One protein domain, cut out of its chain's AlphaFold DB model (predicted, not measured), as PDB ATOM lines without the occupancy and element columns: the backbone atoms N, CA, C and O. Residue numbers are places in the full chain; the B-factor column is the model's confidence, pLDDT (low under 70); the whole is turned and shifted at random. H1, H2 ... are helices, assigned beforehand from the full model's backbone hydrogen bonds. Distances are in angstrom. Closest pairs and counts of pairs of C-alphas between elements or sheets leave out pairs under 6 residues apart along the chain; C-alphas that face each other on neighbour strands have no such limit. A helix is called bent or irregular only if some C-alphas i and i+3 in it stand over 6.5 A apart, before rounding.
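Overview. This is residues 2 to 96 and 207 to 254 of the 260 residues of the protein "Carboxyl/cholinesterase-029a" of Plutella xylostella (UniProt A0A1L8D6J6). A loose helical body in which H2 and the first arm of the long bent helix H4 lie side by side, with H3 crossing them and the second arm of H5 running alongside H3; the first arm of H5 crosses H4 near its bend. Residues 89 to 96, of which 89 to 92 belong to H4, stick out at one end, and beyond H5 the chain runs on through H6 to H7, whose residues 245 to 254 stick out as a tail. The printed part has 143 residues with seven named helices, H1 to H7 in chain order, and no named strand: all helix. It is loose, with a radius of gyration of the C-alphas of 19.3 A and spans of 60 by 46 by 29 A.

Arrangement. H4, residues 65 to 92, was assigned as one helix by its hydrogen bonds but is bent, with C-alphas 80 and 83 6.7 A apart; its arms H4a, residues 65 to 80, and H4b, residues 83 to 92, stand at a shallow tilt of 22 degrees. H2, residues 19 to 31, touches H4a at a shallow tilt of 9 degrees, the same way, the closest C-alphas being Phe 22 and Leu 68, 6.4 A. H3, residues 45 to 56, touches H2 at a steep tilt of 61 degrees, closest at the C-alphas of Glu 27 and Gln 49, 6.8 A. H5, residues 207 to 224, one helix by its hydrogen bonds, is also bent, with C-alphas 214 and 217 6.7 A apart; H5a is residues 207 to 214 and H5b residues 217 to 224. H5a is about perpendicular to H4b, which it touches, at 82 degrees; the C-alphas of Ala 83 and Phe 210 are closest, 4.5 A. H5b touches H3 at a shallow tilt of 27 degrees, opposite ways, closest at the C-alphas of Ile 48 and Val 220, 6.0 A. Every O i to N i+4 pair is within hydrogen-bond range in H2, H3 and the arms of H4 and H5; in H6, residues 226 to 234, 4 of 5 are, and in H7, residues 243 to 254, 7 of 8.

Along the chain. H1, residues 2 to 5, begins at C-alpha 2 (55.466, 23.034, -15.868) and is close to H4a but not clearly touching, the closest C-alphas, Ala 4 and Leu 73, being 7.4 A apart. H4a is 22.2 A long, H2 18.2 A and H3 16.4 A. H7, 16.6 A, ends at C-alpha 254 (35.941, 49.426, -60.349).

Size, cuts and confidence. The C-alphas farthest apart are Asp 11 and Phe 254, 61.8 A. Residues 97 to 206 are not printed; C-alphas 96 and 207 are 21.2 A apart across the cut. The links H1 to H2 and H2 to H3 are long. Mean pLDDT of the printed part is 80.8; residues 2 to 6, 8 to 14, 35 to 41 and 229 to 254 are under 70.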
ATOM      1  N   GLU A   2      56.217  24.226 -16.322       52.41
ATOM      2  CA  GLU A   2      55.466  23.034 -15.868       52.41
ATOM      3  C   GLU A   2      54.703  22.388 -17.043       52.41
ATOM      4  O   GLU A   2      54.759  21.177 -17.227       52.41
ATOM      5  N   ASP A   3      54.183  23.211 -17.959       59.62
ATOM      6  CA  ASP A   3      53.595  22.775 -19.236       59.62
ATOM      7  C   ASP A   3      54.572  22.022 -20.159       59.62
ATOM      8  O   ASP A   3      54.145  21.261 -21.021       59.62
ATOM      9  N   ALA A   4      55.892  22.187 -19.995       61.78
ATOM     10  CA  ALA A   4      56.870  21.431 -20.779       61.78
ATOM     11  C   ALA A   4      56.881  19.951 -20.375       61.78
ATOM     12  O   ALA A   4      57.132  19.100 -21.222       61.78
ATOM     13  N   LEU A   5      56.551  19.624 -19.119       61.50
ATOM     14  CA  LEU A   5      56.395  18.232 -18.690       61.50
ATOM     15  C   LEU A   5      55.208  17.557 -19.394       61.50
ATOM     16  O   LEU A   5      55.259  16.353 -19.620       61.50
ATOM     17  N   LEU A   6      54.195  18.323 -19.821       67.38
ATOM     18  CA  LEU A   6      53.080  17.807 -20.628       67.38
ATOM     19  C   LEU A   6      53.515  17.390 -22.040       67.38
ATOM     20  O   LEU A   6      52.809  16.634 -22.699       67.38
ATOM     21  N   LEU A   7      54.676  17.864 -22.507       70.44
ATOM     22  CA  LEU A   7      55.261  17.451 -23.785       70.44
ATOM     23  C   LEU A   7      56.078  16.157 -23.669       70.44
ATOM     24  O   LEU A   7      56.536  15.638 -24.686       70.44
ATOM     25  N   ASN A   8      56.280  15.634 -22.456       69.12
ATOM     26  CA  ASN A   8      56.979  14.376 -22.257       69.12
ATOM     27  C   ASN A   8      56.024  13.208 -22.550       69.12
ATOM     28  O   ASN A   8      55.072  12.977 -21.805       69.12
ATOM     29  N   LYS A   9      56.260  12.481 -23.645       67.12
ATOM     30  CA  LYS A   9      55.469  11.300 -24.018       67.12
ATOM     31  C   LYS A   9      56.148  10.035 -23.490       67.12
ATOM     32  O   LYS A   9      57.291   9.772 -23.853       67.12
ATOM     33  N   ASP A  10      55.425   9.271 -22.673       60.62
ATOM     34  CA  ASP A  10      55.700   7.867 -22.316       60.62
ATOM     35  C   ASP A  10      57.167   7.539 -21.961       60.62
ATOM     36  O   ASP A  10      57.736   6.574 -22.473       60.62
ATOM     37  N   ASP A  11      57.798   8.351 -21.104       56.97
ATOM     38  CA  ASP A  11      59.179   8.166 -20.620       56.97
ATOM     39  C   ASP A  11      60.267   8.111 -21.717       56.97
ATOM     40  O   ASP A  11      61.408   7.716 -21.462       56.97
ATOM     41  N   ALA A  12      59.963   8.545 -22.944       63.34
ATOM     42  CA  ALA A  12      60.958   8.652 -23.999       63.34
ATOM     43  C   ALA A  12      61.804   9.920 -23.798       63.34
ATOM     44  O   ALA A  12      61.351  11.037 -24.060       63.34
ATOM     45  N   GLU A  13      63.069   9.744 -23.395       62.97
ATOM     46  CA  GLU A  13      64.040  10.828 -23.151       62.97
ATOM     47  C   GLU A  13      64.240  11.796 -24.333       62.97
ATOM     48  O   GLU A  13      64.802  12.870 -24.143       62.97
ATOM     49  N   ASP A  14      63.766  11.474 -25.539       66.19
ATOM     50  CA  ASP A  14      63.863  12.354 -26.708       66.19
ATOM     51  C   ASP A  14      62.528  12.566 -27.442       66.19
ATOM     52  O   ASP A  14      62.491  12.790 -28.651       66.19
ATOM     53  N   ALA A  15      61.405  12.502 -26.717       79.75
ATOM     54  CA  ALA A  15      60.083  12.757 -27.288       79.75
ATOM     55  C   ALA A  15      59.973  14.189 -27.844       79.75
ATOM     56  O   ALA A  15      59.815  15.155 -27.096       79.75
ATOM     57  N   GLY A  16      60.068  14.340 -29.162       87.88
ATOM     58  CA  GLY A  16      59.802  15.600 -29.843       87.88
ATOM     59  C   GLY A  16      58.302  15.888 -29.996       87.88
ATOM     60  O   GLY A  16      57.442  15.150 -29.511       87.88
ATOM     61  N   ILE A  17      57.990  16.977 -30.696       92.62
ATOM     62  CA  ILE A  17      56.623  17.286 -31.133       92.62
ATOM     63  C   ILE A  17      56.553  17.270 -32.656       92.62
ATOM     64  O   ILE A  17      57.436  17.786 -33.344       92.62
ATOM     65  N   SER A  18      55.485  16.690 -33.190       93.56
ATOM     66  CA  SER A  18      55.230  16.691 -34.625       93.56
ATOM     67  C   SER A  18      54.969  18.113 -35.136       93.56
ATOM     68  O   SER A  18      54.550  19.001 -34.389       93.56
ATOM     69  N   GLN A  19      55.132  18.334 -36.443       93.94
ATOM     70  CA  GLN A  19      54.805  19.619 -37.081       93.94
ATOM     71  C   GLN A  19      53.363  20.066 -36.786       93.94
ATOM     72  O   GLN A  19      53.112  21.244 -36.541       93.94
ATOM     73  N   ARG A  20      52.418  19.116 -36.768       93.69
ATOM     74  CA  ARG A  20      51.010  19.383 -36.456       93.69
ATOM     75  C   ARG A  20      50.836  19.880 -35.022       93.69
ATOM     76  O   ARG A  20      50.096  20.831 -34.808       93.69
ATOM     77  N   GLU A  21      51.492  19.239 -34.059       93.75
ATOM     78  CA  GLU A  21      51.444  19.658 -32.652       93.75
ATOM     79  C   GLU A  21      52.082  21.036 -32.473       93.75
ATOM     80  O   GLU A  21      51.485  21.903 -31.841       93.75
ATOM     81  N   PHE A  22      53.245  21.270 -33.089       93.81
ATOM     82  CA  PHE A  22      53.914  22.571 -33.083       93.81
ATOM     83  C   PHE A  22      53.010  23.699 -33.597       93.81
ATOM     84  O   PHE A  22      52.932  24.761 -32.979       93.81
ATOM     85  N   ASP A  23      52.319  23.480 -34.720       93.44
ATOM     86  CA  ASP A  23      51.418  24.481 -35.288       93.44
ATOM     87  C   ASP A  23      50.177  24.702 -34.411       93.44
ATOM     88  O   ASP A  23      49.882  25.853 -34.092       93.44
ATOM     89  N   LEU A  24      49.514  23.635 -33.947       93.12
ATOM     90  CA  LEU A  24      48.309  23.733 -33.111       93.12
ATOM     91  C   LEU A  24      48.572  24.432 -31.774       93.12
ATOM     92  O   LEU A  24      47.847  25.359 -31.422       93.12
ATOM     93  N   MET A  25      49.617  24.029 -31.046       93.06
ATOM     94  CA  MET A  25      49.924  24.617 -29.738       93.06
ATOM     95  C   MET A  25      50.319  26.090 -29.864       93.06
ATOM     96  O   MET A  25      49.918  26.920 -29.052       93.06
ATOM     97  N   ARG A  26      51.093  26.449 -30.901       93.44
ATOM     98  CA  ARG A  26      51.417  27.855 -31.174       93.44
ATOM     99  C   ARG A  26      50.146  28.645 -31.467       93.44
ATOM    100  O   ARG A  26      49.971  29.726 -30.917       93.44
ATOM    101  N   GLU A  27      49.276  28.135 -32.335       92.44
ATOM    102  CA  GLU A  27      48.021  28.801 -32.685       92.44
ATOM    103  C   GLU A  27      47.120  29.005 -31.467       92.44
ATOM    104  O   GLU A  27      46.619  30.110 -31.289       92.44
ATOM    105  N   GLU A  28      46.977  28.004 -30.601       91.44
ATOM    106  CA  GLU A  28      46.205  28.105 -29.359       91.44
ATOM    107  C   GLU A  28      46.718  29.238 -28.459       91.44
ATOM    108  O   GLU A  28      45.949  30.115 -28.058       91.44
ATOM    109  N   VAL A  29      48.035  29.288 -28.225       92.19
ATOM    110  CA  VAL A  29      48.673  30.346 -27.427       92.19
ATOM    111  C   VAL A  29      48.421  31.733 -28.027       92.19
ATOM    112  O   VAL A  29      48.156  32.680 -27.292       92.19
ATOM    113  N   ILE A  30      48.471  31.878 -29.352       92.38
ATOM    114  CA  ILE A  30      48.235  33.162 -30.034       92.38
ATOM    115  C   ILE A  30      46.766  33.569 -30.018       92.38
ATOM    116  O   ILE A  30      46.445  34.724 -29.740       92.38
ATOM    117  N   LEU A  31      45.860  32.636 -30.299       88.38
ATOM    118  CA  LEU A  31      44.427  32.910 -30.321       88.38
ATOM    119  C   LEU A  31      43.893  33.237 -28.923       88.38
ATOM    120  O   LEU A  31      42.931  33.994 -28.822       88.38
ATOM    121  N   SER A  32      44.549  32.758 -27.861       88.94
ATOM    122  CA  SER A  32      44.212  33.136 -26.484       88.94
ATOM    123  C   SER A  32      44.364  34.640 -26.196       88.94
ATOM    124  O   SER A  32      43.664  35.161 -25.330       88.94
ATOM    125  N   ASP A  33      45.198  35.367 -26.955       86.88
ATOM    126  CA  ASP A  33      45.340  36.825 -26.813       86.88
ATOM    127  C   ASP A  33      44.155  37.600 -27.408       86.88
ATOM    128  O   ASP A  33      43.972  38.791 -27.142       86.88
ATOM    129  N   ILE A  34      43.369  36.957 -28.274       83.75
ATOM    130  CA  ILE A  34      42.244  37.582 -28.961       83.75
ATOM    131  C   ILE A  34      41.032  37.518 -28.026       83.75
ATOM    132  O   ILE A  34      40.142  36.682 -28.161       83.75
ATOM    133  N   THR A  35      40.990  38.430 -27.055       66.69
ATOM    134  CA  THR A  35      39.865  38.588 -26.125       66.69
ATOM    135  C   THR A  35      38.705  39.306 -26.818       66.69
ATOM    136  O   THR A  35      38.484  40.502 -26.616       66.69
ATOM    137  N   ILE A  36      37.981  38.614 -27.697       64.69
ATOM    138  CA  ILE A  36      36.732  39.143 -28.256       64.69
ATOM    139  C   ILE A  36      35.578  38.591 -27.437       64.69
ATOM    140  O   ILE A  36      35.195  37.431 -27.561       64.69
ATOM    141  N   GLU A  37      35.037  39.449 -26.578       52.88
ATOM    142  CA  GLU A  37      33.836  39.165 -25.805       52.88
ATOM    143  C   GLU A  37      32.641  38.973 -26.754       52.88
ATOM    144  O   GLU A  37      32.173  39.918 -27.381       52.88
ATOM    145  N   ASN A  38      32.159  37.732 -26.875       53.94
ATOM    146  CA  ASN A  38      30.797  37.364 -27.294       53.94
ATOM    147  C   ASN A  38      30.183  38.085 -28.520       53.94
ATOM    148  O   ASN A  38      28.972  38.304 -28.564       53.94
ATOM    149  N   GLY A  39      30.968  38.402 -29.550       53.12
ATOM    150  CA  GLY A  39      30.482  39.084 -30.753       53.12
ATOM    151  C   GLY A  39      30.729  38.291 -32.031       53.12
ATOM    152  O   GLY A  39      31.813  37.757 -32.237       53.12
ATOM    153  N   SER A  40      29.738  38.269 -32.925       59.75
ATOM    154  CA  SER A  40      29.726  37.650 -34.262       59.75
ATOM    155  C   SER A  40      30.690  38.299 -35.273       59.75
ATOM    156  O   SER A  40      30.332  38.510 -36.434       59.75
ATOM    157  N   CYS A  41      31.872  38.719 -34.833       68.38
ATOM    158  CA  CYS A  41      32.765  39.540 -35.623       68.38
ATOM    159  C   CYS A  41      33.967  38.764 -36.182       68.38
ATOM    160  O   CYS A  41      34.572  37.927 -35.518       68.38
ATOM    161  N   PHE A  42      34.329  39.094 -37.422       71.00
ATOM    162  CA  PHE A  42      35.459  38.533 -38.147       71.00
ATOM    163  C   PHE A  42      36.783  39.227 -37.794       71.00
ATOM    164  O   PHE A  42      37.006  40.387 -38.139       71.00
ATOM    165  N   THR A  43      37.700  38.478 -37.185       80.50
ATOM    166  CA  THR A  43      39.120  38.844 -37.067       80.50
ATOM    167  C   THR A  43      39.945  38.239 -38.189       80.50
ATOM    168  O   THR A  43      39.728  37.087 -38.564       80.50
ATOM    169  N   ASN A  44      40.970  38.952 -38.653       85.56
ATOM    170  CA  ASN A  44      41.982  38.389 -39.540       85.56
ATOM    171  C   ASN A  44      43.027  37.602 -38.727       85.56
ATOM    172  O   ASN A  44      44.136  38.076 -38.484       85.56
ATOM    173  N   GLN A  45      42.645  36.401 -38.280       88.19
ATOM    174  CA  GLN A  45      43.506  35.522 -37.477       88.19
ATOM    175  C   GLN A  45      44.755  35.088 -38.248       88.19
ATOM    176  O   GLN A  45      45.838  35.053 -37.670       88.19
ATOM    177  N   HIS A  46      44.627  34.850 -39.557       89.81
ATOM    178  CA  HIS A  46      45.752  34.491 -40.418       89.81
ATOM    179  C   HIS A  46      46.850  35.555 -40.400       89.81
ATOM    180  O   HIS A  46      48.011  35.217 -40.224       89.81
ATOM    181  N   HIS A  47      46.497  36.844 -40.468       91.12
ATOM    182  CA  HIS A  47      47.486  37.921 -40.376       91.12
ATOM    183  C   HIS A  47      48.298  37.878 -39.070       91.12
ATOM    184  O   HIS A  47      49.512  38.083 -39.085       91.12
ATOM    185  N   ILE A  48      47.634  37.592 -37.946       93.38
ATOM    186  CA  ILE A  48      48.274  37.503 -36.628       93.38
ATOM    187  C   ILE A  48      49.171  36.260 -36.562       93.38
ATOM    188  O   ILE A  48      50.339  36.352 -36.182       93.38
ATOM    189  N   GLN A  49      48.648  35.106 -36.976       93.38
ATOM    190  CA  GLN A  49      49.375  33.837 -36.983       93.38
ATOM    191  C   GLN A  49      50.596  33.877 -37.911       93.38
ATOM    192  O   GLN A  49      51.663  33.409 -37.518       93.38
ATOM    193  N   ASP A  50      50.479  34.478 -39.097       94.69
ATOM    194  CA  ASP A  50      51.564  34.590 -40.076       94.69
ATOM    195  C   ASP A  50      52.712  35.465 -39.562       94.69
ATOM    196  O   ASP A  50      53.880  35.142 -39.783       94.69
ATOM    197  N   ALA A  51      52.411  36.539 -38.825       95.81
ATOM    198  CA  ALA A  51      53.434  37.389 -38.218       95.81
ATOM    199  C   ALA A  51      54.257  36.638 -37.158       95.81
ATOM    200  O   ALA A  51      55.479  36.773 -37.103       95.81
ATOM    201  N   VAL A  52      53.598  35.818 -36.334       96.00
ATOM    202  CA  VAL A  52      54.274  34.966 -35.342       96.00
ATOM    203  C   VAL A  52      55.031  33.839 -36.033       96.00
ATOM    204  O   VAL A  52      56.178  33.562 -35.687       96.00
ATOM    205  N   ALA A  53      54.429  33.215 -37.044       94.00
ATOM    206  CA  ALA A  53      55.060  32.169 -37.834       94.00
ATOM    207  C   ALA A  53      56.319  32.678 -38.547       94.00
ATOM    208  O   ALA A  53      57.317  31.970 -38.583       94.00
ATOM    209  N   PHE A  54      56.312  33.910 -39.054       94.38
ATOM    210  CA  PHE A  54      57.492  34.534 -39.646       94.38
ATOM    211  C   PHE A  54      58.667  34.618 -38.662       94.38
ATOM    212  O   PHE A  54      59.815  34.435 -39.062       94.38
ATOM    213  N   PHE A  55      58.391  34.882 -37.383       94.56
ATOM    214  CA  PHE A  55      59.429  35.019 -36.365       94.56
ATOM    215  C   PHE A  55      59.876  33.670 -35.776       94.56
ATOM    216  O   PHE A  55      61.060  33.475 -35.519       94.56
ATOM    217  N   TYR A  56      58.936  32.741 -35.573       94.75
ATOM    218  CA  TYR A  56      59.157  31.512 -34.802       94.75
ATOM    219  C   TYR A  56      59.068  30.212 -35.602       94.75
ATOM    220  O   TYR A  56      59.270  29.154 -35.011       94.75
ATOM    221  N   LYS A  57      58.793  30.219 -36.914       91.88
ATOM    222  CA  LYS A  57      58.965  29.001 -37.723       91.88
ATOM    223  C   LYS A  57      60.442  28.781 -38.064       91.88
ATOM    224  O   LYS A  57      61.161  29.742 -38.332       91.88
ATOM    225  N   PRO A  58      60.906  27.522 -38.082       89.31
ATOM    226  CA  PRO A  58      62.263  27.198 -38.493       89.31
ATOM    227  C   PRO A  58      62.481  27.581 -39.957       89.31
ATOM    228  O   PRO A  58      61.685  27.235 -40.833       89.31
ATOM    229  N   ILE A  59      63.581  28.288 -40.216       88.06
ATOM    230  CA  ILE A  59      64.053  28.617 -41.560       88.06
ATOM    231  C   ILE A  59      65.511  28.130 -41.658       88.06
ATOM    232  O   ILE A  59      66.363  28.676 -40.956       88.06
ATOM    233  N   PRO A  60      65.819  27.120 -42.499       92.94
ATOM    234  CA  PRO A  60      64.901  26.402 -43.390       92.94
ATOM    235  C   PRO A  60      63.883  25.532 -42.624       92.94
ATOM    236  O   PRO A  60      64.150  25.151 -41.482       92.94
ATOM    237  N   PRO A  61      62.732  25.192 -43.240       92.19
ATOM    238  CA  PRO A  61      61.757  24.289 -42.633       92.19
ATOM    239  C   PRO A  61      62.395  22.958 -42.226       92.19
ATOM    240  O   PRO A  61      63.247  22.424 -42.937       92.19
ATOM    241  N   THR A  62      61.950  22.404 -41.101       93.31
ATOM    242  CA  THR A  62      62.439  21.127 -40.574       93.31
ATOM    243  C   THR A  62      61.277  20.255 -40.129       93.31
ATOM    244  O   THR A  62      60.264  20.757 -39.652       93.31
ATOM    245  N   THR A  63      61.440  18.943 -40.268       93.38
ATOM    246  CA  THR A  63      60.538  17.934 -39.697       93.38
ATOM    247  C   THR A  63      61.135  17.283 -38.450       93.38
ATOM    248  O   THR A  63      60.597  16.294 -37.963       93.38
ATOM    249  N   ASN A  64      62.278  17.779 -37.959       94.44
ATOM    250  CA  ASN A  64      62.911  17.247 -36.760       94.44
ATOM    251  C   ASN A  64      62.106  17.662 -35.521       94.44
ATOM    252  O   ASN A  64      62.093  18.830 -35.130       94.44
ATOM    253  N   GLU A  65      61.459  16.683 -34.901       93.94
ATOM    254  CA  GLU A  65      60.519  16.890 -33.804       93.94
ATOM    255  C   GLU A  65      61.163  17.490 -32.544       93.94
ATOM    256  O   GLU A  65      60.511  18.233 -31.806       93.94
ATOM    257  N   THR A  66      62.448  17.228 -32.291       92.38
ATOM    258  CA  THR A  66      63.153  17.766 -31.114       92.38
ATOM    259  C   THR A  66      63.507  19.238 -31.305       92.38
ATOM    260  O   THR A  66      63.409  20.031 -30.364       92.38
ATOM    261  N   VAL A  67      63.830  19.629 -32.543       93.25
ATOM    262  CA  VAL A  67      64.024  21.030 -32.936       93.25
ATOM    263  C   VAL A  67      62.706  21.792 -32.834       93.25
ATOM    264  O   VAL A  67      62.680  22.871 -32.248       93.25
ATOM    265  N   LEU A  68      61.607  21.210 -33.324       94.44
ATOM    266  CA  LEU A  68      60.272  21.801 -33.197       94.44
ATOM    267  C   LEU A  68      59.871  21.980 -31.726       94.44
ATOM    268  O   LEU A  68      59.399  23.053 -31.352       94.44
ATOM    269  N   ARG A  69      60.131  20.977 -30.873       93.25
ATOM    270  CA  ARG A  69      59.885  21.050 -29.420       93.25
ATOM    271  C   ARG A  69      60.650  22.207 -28.799       93.25
ATOM    272  O   ARG A  69      60.056  23.033 -28.111       93.25
ATOM    273  N   LYS A  70      61.954  22.297 -29.067       92.25
ATOM    274  CA  LYS A  70      62.783  23.393 -28.563       92.25
ATOM    275  C   LYS A  70      62.255  24.752 -29.026       92.25
ATOM    276  O   LYS A  70      62.123  25.659 -28.215       92.25
ATOM    277  N   GLN A  71      61.913  24.879 -30.302       93.69
ATOM    278  CA  GLN A  71      61.450  26.140 -30.867       93.69
ATOM    279  C   GLN A  71      60.101  26.585 -30.295       93.69
ATOM    280  O   GLN A  71      59.894  27.778 -30.085       93.69
ATOM    281  N   PHE A  72      59.204  25.642 -29.993       94.12
ATOM    282  CA  PHE A  72      57.967  25.940 -29.274       94.12
ATOM    283  C   PHE A  72      58.239  26.431 -27.846       94.12
ATOM    284  O   PHE A  72      57.627  27.402 -27.408       94.12
ATOM    285  N   LEU A  73      59.172  25.799 -27.129       92.81
ATOM    286  CA  LEU A  73      59.541  26.213 -25.773       92.81
ATOM    287  C   LEU A  73      60.191  27.597 -25.747       92.81
ATOM    288  O   LEU A  73      59.861  28.396 -24.871       92.81
ATOM    289  N   ASP A  74      61.065  27.891 -26.711       93.06
ATOM    290  CA  ASP A  74      61.676  29.212 -26.872       93.06
ATOM    291  C   ASP A  74      60.578  30.261 -27.168       93.06
ATOM    292  O   ASP A  74      60.484  31.269 -26.471       93.06
ATOM    293  N   PHE A  75      59.658  29.972 -28.104       95.31
ATOM    294  CA  PHE A  75      58.469  30.793 -28.392       95.31
ATOM    295  C   PHE A  75      57.627  31.098 -27.147       95.31
ATOM    296  O   PHE A  75      57.324  32.260 -26.862       95.31
ATOM    297  N   TYR A  76      57.238  30.058 -26.411       93.81
ATOM    298  CA  TYR A  76      56.368  30.190 -25.249       93.81
ATOM    299  C   TYR A  76      57.064  30.970 -24.132       93.81
ATOM    300  O   TYR A  76      56.476  31.877 -23.544       93.81
ATOM    301  N   THR A  77      58.337  30.664 -23.871       93.44
ATOM    302  CA  THR A  77      59.125  31.326 -22.825       93.44
ATOM    303  C   THR A  77      59.332  32.803 -23.137       93.44
ATOM    304  O   THR A  77      59.119  33.643 -22.259       93.44
ATOM    305  N   ASP A  78      59.674  33.137 -24.384       95.88
ATOM    306  CA  ASP A  78      59.823  34.522 -24.830       95.88
ATOM    307  C   ASP A  78      58.519  35.304 -24.659       95.88
ATOM    308  O   ASP A  78      58.539  36.406 -24.114       95.88
ATOM    309  N   LYS A  79      57.385  34.740 -25.095       94.50
ATOM    310  CA  LYS A  79      56.078  35.407 -25.042       94.50
ATOM    311  C   LYS A  79      55.572  35.584 -23.610       94.50
ATOM    312  O   LYS A  79      55.155  36.679 -23.238       94.50
ATOM    313  N   VAL A  80      55.552  34.504 -22.830       91.56
ATOM    314  CA  VAL A  80      54.850  34.449 -21.537       91.56
ATOM    315  C   VAL A  80      55.695  35.039 -20.409       91.56
ATOM    316  O   VAL A  80      55.157  35.727 -19.541       91.56
ATOM    317  N   HIS A  81      57.012  34.819 -20.427       92.69
ATOM    318  CA  HIS A  81      57.899  35.205 -19.326       92.69
ATOM    319  C   HIS A  81      58.897  36.301 -19.714       92.69
ATOM    320  O   HIS A  81      59.019  37.302 -19.006       92.69
ATOM    321  N   GLY A  82      59.618  36.133 -20.825       94.75
ATOM    322  CA  GLY A  82      60.691  37.050 -21.219       94.75
ATOM    323  C   GLY A  82      60.173  38.455 -21.526       94.75
ATOM    324  O   GLY A  82      60.557  39.429 -20.876       94.75
ATOM    325  N   ALA A  83      59.241  38.550 -22.472       96.25
ATOM    326  CA  ALA A  83      58.653  39.798 -22.940       96.25
ATOM    327  C   ALA A  83      57.868  40.537 -21.850       96.25
ATOM    328  O   ALA A  83      57.979  41.756 -21.740       96.25
ATOM    329  N   THR A  84      57.111  39.818 -21.019       94.88
ATOM    330  CA  THR A  84      56.327  40.411 -19.923       94.88
ATOM    331  C   THR A  84      57.237  41.028 -18.860       94.88
ATOM    332  O   THR A  84      57.056  42.190 -18.491       94.88
ATOM    333  N   THR A  85      58.278  40.302 -18.439       96.56
ATOM    334  CA  THR A  85      59.306  40.806 -17.511       96.56
ATOM    335  C   THR A  85      60.031  42.015 -18.101       96.56
ATOM    336  O   THR A  85      60.200  43.035 -17.431       96.56
ATOM    337  N   TYR A  86      60.420  41.936 -19.375       97.19
ATOM    338  CA  TYR A  86      61.091  43.021 -20.088       97.19
ATOM    339  C   TYR A  86      60.217  44.283 -20.193       97.19
ATOM    340  O   TYR A  86      60.678  45.394 -19.928       97.19
ATOM    341  N   GLN A  87      58.930  44.133 -20.517       96.81
ATOM    342  CA  GLN A  87      57.980  45.245 -20.584       96.81
ATOM    343  C   GLN A  87      57.792  45.916 -19.222       96.81
ATOM    344  O   GLN A  87      57.774  47.148 -19.136       96.81
ATOM    345  N   LEU A  88      57.681  45.115 -18.159       97.25
ATOM    346  CA  LEU A  88      57.591  45.619 -16.796       97.25
ATOM    347  C   LEU A  88      58.847  46.417 -16.425       97.25
ATOM    348  O   LEU A  88      58.733  47.521 -15.894       97.25
ATOM    349  N   ALA A  89      60.032  45.918 -16.778       97.44
ATOM    350  CA  ALA A  89      61.293  46.620 -16.553       97.44
ATOM    351  C   ALA A  89      61.361  47.963 -17.294       97.44
ATOM    352  O   ALA A  89      61.716  48.971 -16.688       97.44
ATOM    353  N   LYS A  90      60.934  48.023 -18.565       96.38
ATOM    354  CA  LYS A  90      60.832  49.287 -19.330       96.38
ATOM    355  C   LYS A  90      59.906  50.303 -18.664       96.38
ATOM    356  O   LYS A  90      60.117  51.509 -18.795       96.38
ATOM    357  N   HIS A  91      58.852  49.839 -17.994       96.31
ATOM    358  CA  HIS A  91      57.932  50.714 -17.278       96.31
ATOM    359  C   HIS A  91      58.529  51.202 -15.952       96.31
ATOM    360  O   HIS A  91      58.586  52.407 -15.714       96.31
ATOM    361  N   LEU A  92      59.020  50.283 -15.118       96.88
ATOM    362  CA  LEU A  92      59.557  50.586 -13.789       96.88
ATOM    363  C   LEU A  92      60.899  51.331 -13.834       96.88
ATOM    364  O   LEU A  92      61.127  52.211 -13.006       96.88
ATOM    365  N   GLY A  93      61.743  51.050 -14.831       95.88
ATOM    366  CA  GLY A  93      63.059  51.672 -15.021       95.88
ATOM    367  C   GLY A  93      63.013  53.191 -15.211       95.88
ATOM    368  O   GLY A  93      64.000  53.880 -14.990       95.88
ATOM    369  N   LYS A  94      61.842  53.749 -15.550       94.25
ATOM    370  CA  LYS A  94      61.609  55.204 -15.606       94.25
ATOM    371  C   LYS A  94      61.529  55.859 -14.224       94.25
ATOM    372  O   LYS A  94      61.570  57.083 -14.129       94.25
ATOM    373  N   HIS A  95      61.345  55.060 -13.176       95.38
ATOM    374  CA  HIS A  95      61.016  55.523 -11.831       95.38
ATOM    375  C   HIS A  95      62.031  55.073 -10.777       95.38
ATOM    376  O   HIS A  95      62.227  55.785  -9.794       95.38
ATOM    377  N   ALA A  96      62.670  53.919 -10.964       95.44
ATOM    378  CA  ALA A  96      63.664  53.384 -10.040       95.44
ATOM    379  C   ALA A  96      64.659  52.461 -10.766       95.44
ATOM    380  O   ALA A  96      64.310  51.911 -11.813       95.44
ATOM    381  N   TYR A 207      66.848  39.905 -27.406       94.62
ATOM    382  CA  TYR A 207      66.083  41.150 -27.212       94.62
ATOM    383  C   TYR A 207      65.128  41.471 -28.369       94.62
ATOM    384  O   TYR A 207      64.103  42.125 -28.172       94.62
ATOM    385  N   ARG A 208      65.421  40.975 -29.579       95.12
ATOM    386  CA  ARG A 208      64.537  41.126 -30.738       95.12
ATOM    387  C   ARG A 208      63.206  40.404 -30.531       95.12
ATOM    388  O   ARG A 208      62.184  40.934 -30.953       95.12
ATOM    389  N   ALA A 209      63.204  39.238 -29.883       96.56
ATOM    390  CA  ALA A 209      61.970  38.554 -29.500       96.56
ATOM    391  C   ALA A 209      61.160  39.389 -28.503       96.56
ATOM    392  O   ALA A 209      59.948  39.526 -28.648       96.56
ATOM    393  N   PHE A 210      61.821  40.019 -27.530       96.12
ATOM    394  CA  PHE A 210      61.122  40.850 -26.550       96.12
ATOM    395  C   PHE A 210      60.514  42.102 -27.192       96.12
ATOM    396  O   PHE A 210      59.358  42.418 -26.926       96.12
ATOM    397  N   GLU A 211      61.222  42.786 -28.091       95.81
ATOM    398  CA  GLU A 211      60.646  43.907 -28.855       95.81
ATOM    399  C   GLU A 211      59.551  43.438 -29.828       95.81
ATOM    400  O   GLU A 211      58.538  44.120 -30.002       95.81
ATOM    401  N   PHE A 212      59.688  42.242 -30.416       97.62
ATOM    402  CA  PHE A 212      58.624  41.643 -31.220       97.62
ATOM    403  C   PHE A 212      57.335  41.513 -30.405       97.62
ATOM    404  O   PHE A 212      56.294  41.986 -30.848       97.62
ATOM    405  N   TRP A 213      57.396  40.948 -29.199       97.62
ATOM    406  CA  TRP A 213      56.218  40.756 -28.352       97.62
ATOM    407  C   TRP A 213      55.684  42.040 -27.714       97.62
ATOM    408  O   TRP A 213      54.473  42.172 -27.549       97.62
ATOM    409  N   THR A 214      56.556  42.982 -27.349       96.06
ATOM    410  CA  THR A 214      56.166  44.171 -26.566       96.06
ATOM    411  C   THR A 214      55.837  45.401 -27.412       96.06
ATOM    412  O   THR A 214      55.121  46.277 -26.929       96.06
ATOM    413  N   ASP A 215      56.304  45.469 -28.664       95.44
ATOM    414  CA  ASP A 215      56.049  46.599 -29.567       95.44
ATOM    415  C   ASP A 215      55.381  46.184 -30.887       95.44
ATOM    416  O   ASP A 215      54.353  46.751 -31.268       95.44
ATOM    417  N   PHE A 216      55.923  45.192 -31.600       97.50
ATOM    418  CA  PHE A 216      55.418  44.836 -32.933       97.50
ATOM    419  C   PHE A 216      54.102  44.048 -32.888       97.50
ATOM    420  O   PHE A 216      53.131  44.410 -33.555       97.50
ATOM    421  N   TYR A 217      54.044  42.990 -32.086       96.81
ATOM    422  CA  TYR A 217      52.904  42.084 -31.995       96.81
ATOM    423  C   TYR A 217      51.593  42.788 -31.588       96.81
ATOM    424  O   TYR A 217      50.585  42.569 -32.263       96.81
ATOM    425  N   PRO A 218      51.562  43.720 -30.609       95.19
ATOM    426  CA  PRO A 218      50.351  44.483 -30.300       95.19
ATOM    427  C   PRO A 218      49.803  45.275 -31.498       95.19
ATOM    428  O   PRO A 218      48.587  45.390 -31.658       95.19
ATOM    429  N   LYS A 219      50.677  45.787 -32.380       95.69
ATOM    430  CA  LYS A 219      50.271  46.490 -33.613       95.69
ATOM    431  C   LYS A 219      49.646  45.522 -34.618       95.69
ATOM    432  O   LYS A 219      48.627  45.850 -35.224       95.69
ATOM    433  N   VAL A 220      50.213  44.321 -34.752       95.06
ATOM    434  CA  VAL A 220      49.658  43.245 -35.589       95.06
ATOM    435  C   VAL A 220      48.267  42.842 -35.100       95.06
ATOM    436  O   VAL A 220      47.328  42.803 -35.896       95.06
ATOM    437  N   VAL A 221      48.101  42.611 -33.795       92.88
ATOM    438  CA  VAL A 221      46.798  42.276 -33.200       92.88
ATOM    439  C   VAL A 221      45.802  43.414 -33.412       92.88
ATOM    440  O   VAL A 221      44.669  43.160 -33.819       92.88
ATOM    441  N   ALA A 222      46.205  44.673 -33.215       90.38
ATOM    442  CA  ALA A 222      45.335  45.827 -33.436       90.38
ATOM    443  C   ALA A 222      44.819  45.917 -34.884       90.38
ATOM    444  O   ALA A 222      43.653  46.244 -35.093       90.38
ATOM    445  N   ILE A 223      45.651  45.593 -35.880       90.75
ATOM    446  CA  ILE A 223      45.234  45.537 -37.289       90.75
ATOM    447  C   ILE A 223      44.347  44.313 -37.546       90.75
ATOM    448  O   ILE A 223      43.275  44.447 -38.136       90.75
ATOM    449  N   GLY A 224      44.753  43.131 -37.076       89.44
ATOM    450  CA  GLY A 224      44.012  41.882 -37.273       89.44
ATOM    451  C   GLY A 224      42.624  41.879 -36.622       89.44
ATOM    452  O   GLY A 224      41.713  41.214 -37.111       89.44
ATOM    453  N   THR A 225      42.439  42.667 -35.560       86.88
ATOM    454  CA  THR A 225      41.168  42.824 -34.831       86.88
ATOM    455  C   THR A 225      40.412  44.109 -35.181       86.88
ATOM    456  O   THR A 225      39.329  44.346 -34.644       86.88
ATOM    457  N   LYS A 226      40.931  44.928 -36.108       83.81
ATOM    458  CA  LYS A 226      40.375  46.249 -36.436       83.81
ATOM    459  C   LYS A 226      38.893  46.200 -36.822       83.81
ATOM    460  O   LYS A 226      38.111  46.947 -36.242       83.81
ATOM    461  N   CYS A 227      38.498  45.286 -37.722       76.19
ATOM    462  CA  CYS A 227      37.093  45.163 -38.149       76.19
ATOM    463  C   CYS A 227      36.151  44.774 -36.985       76.19
ATOM    464  O   CYS A 227      34.949  44.963 -37.121       76.19
ATOM    465  N   CYS A 228      36.658  44.288 -35.844       74.56
ATOM    466  CA  CYS A 228      35.843  43.989 -34.660       74.56
ATOM    467  C   CYS A 228      35.754  45.101 -33.643       74.56
ATOM    468  O   CYS A 228      34.690  45.292 -33.058       74.56
ATOM    469  N   ARG A 229      36.828  45.865 -33.459       65.62
ATOM    470  CA  ARG A 229      36.787  47.016 -32.560       65.62
ATOM    471  C   ARG A 229      35.831  48.093 -33.082       65.62
ATOM    472  O   ARG A 229      35.033  48.607 -32.313       65.62
ATOM    473  N   GLU A 230      35.830  48.333 -34.395       62.56
ATOM    474  CA  GLU A 230      34.918  49.296 -35.030       62.56
ATOM    475  C   GLU A 230      33.433  48.905 -34.873       62.56
ATOM    476  O   GLU A 230      32.600  49.777 -34.672       62.56
ATOM    477  N   VAL A 231      33.084  47.609 -34.889       58.53
ATOM    478  CA  VAL A 231      31.690  47.146 -34.695       58.53
ATOM    479  C   VAL A 231      31.205  47.347 -33.254       58.53
ATOM    480  O   VAL A 231      30.029  47.634 -33.040       58.53
ATOM    481  N   LEU A 232      32.090  47.197 -32.265       58.47
ATOM    482  CA  LEU A 232      31.747  47.435 -30.860       58.47
ATOM    483  C   LEU A 232      31.531  48.928 -30.587       58.47
ATOM    484  O   LEU A 232      30.547  49.278 -29.938       58.47
ATOM    485  N   ASP A 233      32.384  49.793 -31.144       57.22
ATOM    486  CA  ASP A 233      32.252  51.250 -31.016       57.22
ATOM    487  C   ASP A 233      30.983  51.787 -31.714       57.22
ATOM    488  O   ASP A 233      30.380  52.752 -31.243       57.22
ATOM    489  N   ASP A 234      30.534  51.137 -32.794       54.03
ATOM    490  CA  ASP A 234      29.339  51.529 -33.562       54.03
ATOM    491  C   ASP A 234      28.031  50.945 -32.991       54.03
ATOM    492  O   ASP A 234      26.945  51.416 -33.307       54.03
ATOM    493  N   SER A 235      28.089  49.972 -32.073       50.94
ATOM    494  CA  SER A 235      26.889  49.388 -31.436       50.94
ATOM    495  C   SER A 235      26.112  50.351 -30.514       50.94
ATOM    496  O   SER A 235      25.054  49.996 -29.989       50.94
ATOM    497  N   GLY A 236      26.595  51.591 -30.358       50.19
ATOM    498  CA  GLY A 236      25.870  52.723 -29.780       50.19
ATOM    499  C   GLY A 236      25.011  53.531 -30.768       50.19
ATOM    500  O   GLY A 236      24.341  54.469 -30.330       50.19
ATOM    501  N   ALA A 237      24.997  53.212 -32.068       40.88
ATOM    502  CA  ALA A 237      24.155  53.881 -33.062       40.88
ATOM    503  C   ALA A 237      23.717  52.935 -34.202       40.88
ATOM    504  O   ALA A 237      24.439  52.049 -34.634       40.88
ATOM    505  N   ASP A 238      22.484  53.110 -34.675       41.81
ATOM    506  CA  ASP A 238      21.790  52.190 -35.579       41.81
ATOM    507  C   ASP A 238      22.501  51.859 -36.916       41.81
ATOM    508  O   ASP A 238      22.904  52.728 -37.688       41.81
ATOM    509  N   SER A 239      22.503  50.553 -37.211       53.00
ATOM    510  CA  SER A 239      22.563  49.844 -38.502       53.00
ATOM    511  C   SER A 239      23.213  50.529 -39.715       53.00
ATOM    512  O   SER A 239      22.514  51.222 -40.449       53.00
ATOM    513  N   ILE A 240      24.434  50.138 -40.113       45.62
ATOM    514  CA  ILE A 240      24.827  50.111 -41.537       45.62
ATOM    515  C   ILE A 240      25.798  48.948 -41.824       45.62
ATOM    516  O   ILE A 240      26.860  48.827 -41.234       45.62
ATOM    517  N   ILE A 241      25.431  48.122 -42.809       47.34
ATOM    518  CA  ILE A 241      26.234  47.108 -43.524       47.34
ATOM    519  C   ILE A 241      27.757  47.329 -43.414       47.34
ATOM    520  O   ILE A 241      28.272  48.323 -43.938       47.34
ATOM    521  N   SER A 242      28.433  46.335 -42.815       52.59
ATOM    522  CA  SER A 242      29.884  46.209 -42.608       52.59
ATOM    523  C   SER A 242      30.719  46.885 -43.699       52.59
ATOM    524  O   SER A 242      30.748  46.473 -44.863       52.59
ATOM    525  N   GLN A 243      31.445  47.923 -43.297       51.12
ATOM    526  CA  GLN A 243      32.375  48.679 -44.135       51.12
ATOM    527  C   GLN A 243      33.514  47.788 -44.679       51.12
ATOM    528  O   GLN A 243      33.990  48.005 -45.794       51.12
ATOM    529  N   CYS A 244      33.837  46.706 -43.959       50.00
ATOM    530  CA  CYS A 244      34.799  45.663 -44.333       50.00
ATOM    531  C   CYS A 244      34.334  44.889 -45.608       50.00
ATOM    532  O   CYS A 244      35.161  44.496 -46.427       50.00
ATOM    533  N   ALA A 245      33.016  44.759 -45.858       44.62
ATOM    534  CA  ALA A 245      32.452  44.142 -47.076       44.62
ATOM    535  C   ALA A 245      32.241  45.129 -48.245       44.62
ATOM    536  O   ALA A 245      32.226  44.741 -49.417       44.62
ATOM    537  N   LYS A 246      32.087  46.427 -47.955       47.31
ATOM    538  CA  LYS A 246      31.912  47.457 -48.994       47.31
ATOM    539  C   LYS A 246      33.197  47.715 -49.776       47.31
ATOM    540  O   LYS A 246      33.127  48.012 -50.966       47.31
ATOM    541  N   GLN A 247      34.359  47.573 -49.140       47.97
ATOM    542  CA  GLN A 247      35.644  47.858 -49.778       47.97
ATOM    543  C   GLN A 247      36.042  46.799 -50.813       47.97
ATOM    544  O   GLN A 247      36.609  47.143 -51.844       47.97
ATOM    545  N   THR A 248      35.663  45.539 -50.599       48.97
ATOM    546  CA  THR A 248      35.772  44.480 -51.610       48.97
ATOM    547  C   THR A 248      34.760  44.684 -52.738       48.97
ATOM    548  O   THR A 248      35.133  44.641 -53.901       48.97
ATOM    549  N   LEU A 249      33.495  45.005 -52.458       48.22
ATOM    550  CA  LEU A 249      32.510  45.242 -53.529       48.22
ATOM    551  C   LEU A 249      32.857  46.448 -54.425       48.22
ATOM    552  O   LEU A 249      32.666  46.381 -55.639       48.22
ATOM    553  N   LEU A 250      33.415  47.523 -53.859       52.50
ATOM    554  CA  LEU A 250      33.859  48.702 -54.613       52.50
ATOM    555  C   LEU A 250      35.062  48.416 -55.519       52.50
ATOM    556  O   LEU A 250      35.110  48.950 -56.627       52.50
ATOM    557  N   THR A 251      36.003  47.565 -55.102       54.38
ATOM    558  CA  THR A 251      37.135  47.177 -55.959       54.38
ATOM    559  C   THR A 251      36.690  46.270 -57.103       54.38
ATOM    560  O   THR A 251      37.127  46.474 -58.233       54.38
ATOM    561  N   TRP A 252      35.749  45.350 -56.868       53.19
ATOM    562  CA  TRP A 252      35.158  44.528 -57.932       53.19
ATOM    563  C   TRP A 252      34.346  45.358 -58.944       53.19
ATOM    564  O   TRP A 252      34.462  45.133 -60.148       53.19
ATOM    565  N   LEU A 253      33.588  46.364 -58.489       53.41
ATOM    566  CA  LEU A 253      32.874  47.306 -59.367       53.41
ATOM    567  C   LEU A 253      33.828  48.181 -60.194       53.41
ATOM    568  O   LEU A 253      33.586  48.381 -61.382       53.41
ATOM    569  N   PHE A 254      34.933  48.654 -59.611       53.44
ATOM    570  CA  PHE A 254      35.941  49.426 -60.349       53.44
ATOM    571  C   PHE A 254      36.659  48.594 -61.420       53.44
ATOM    572  O   PHE A 254      36.933  49.100 -62.505       53.44
TER     573      PHE A 254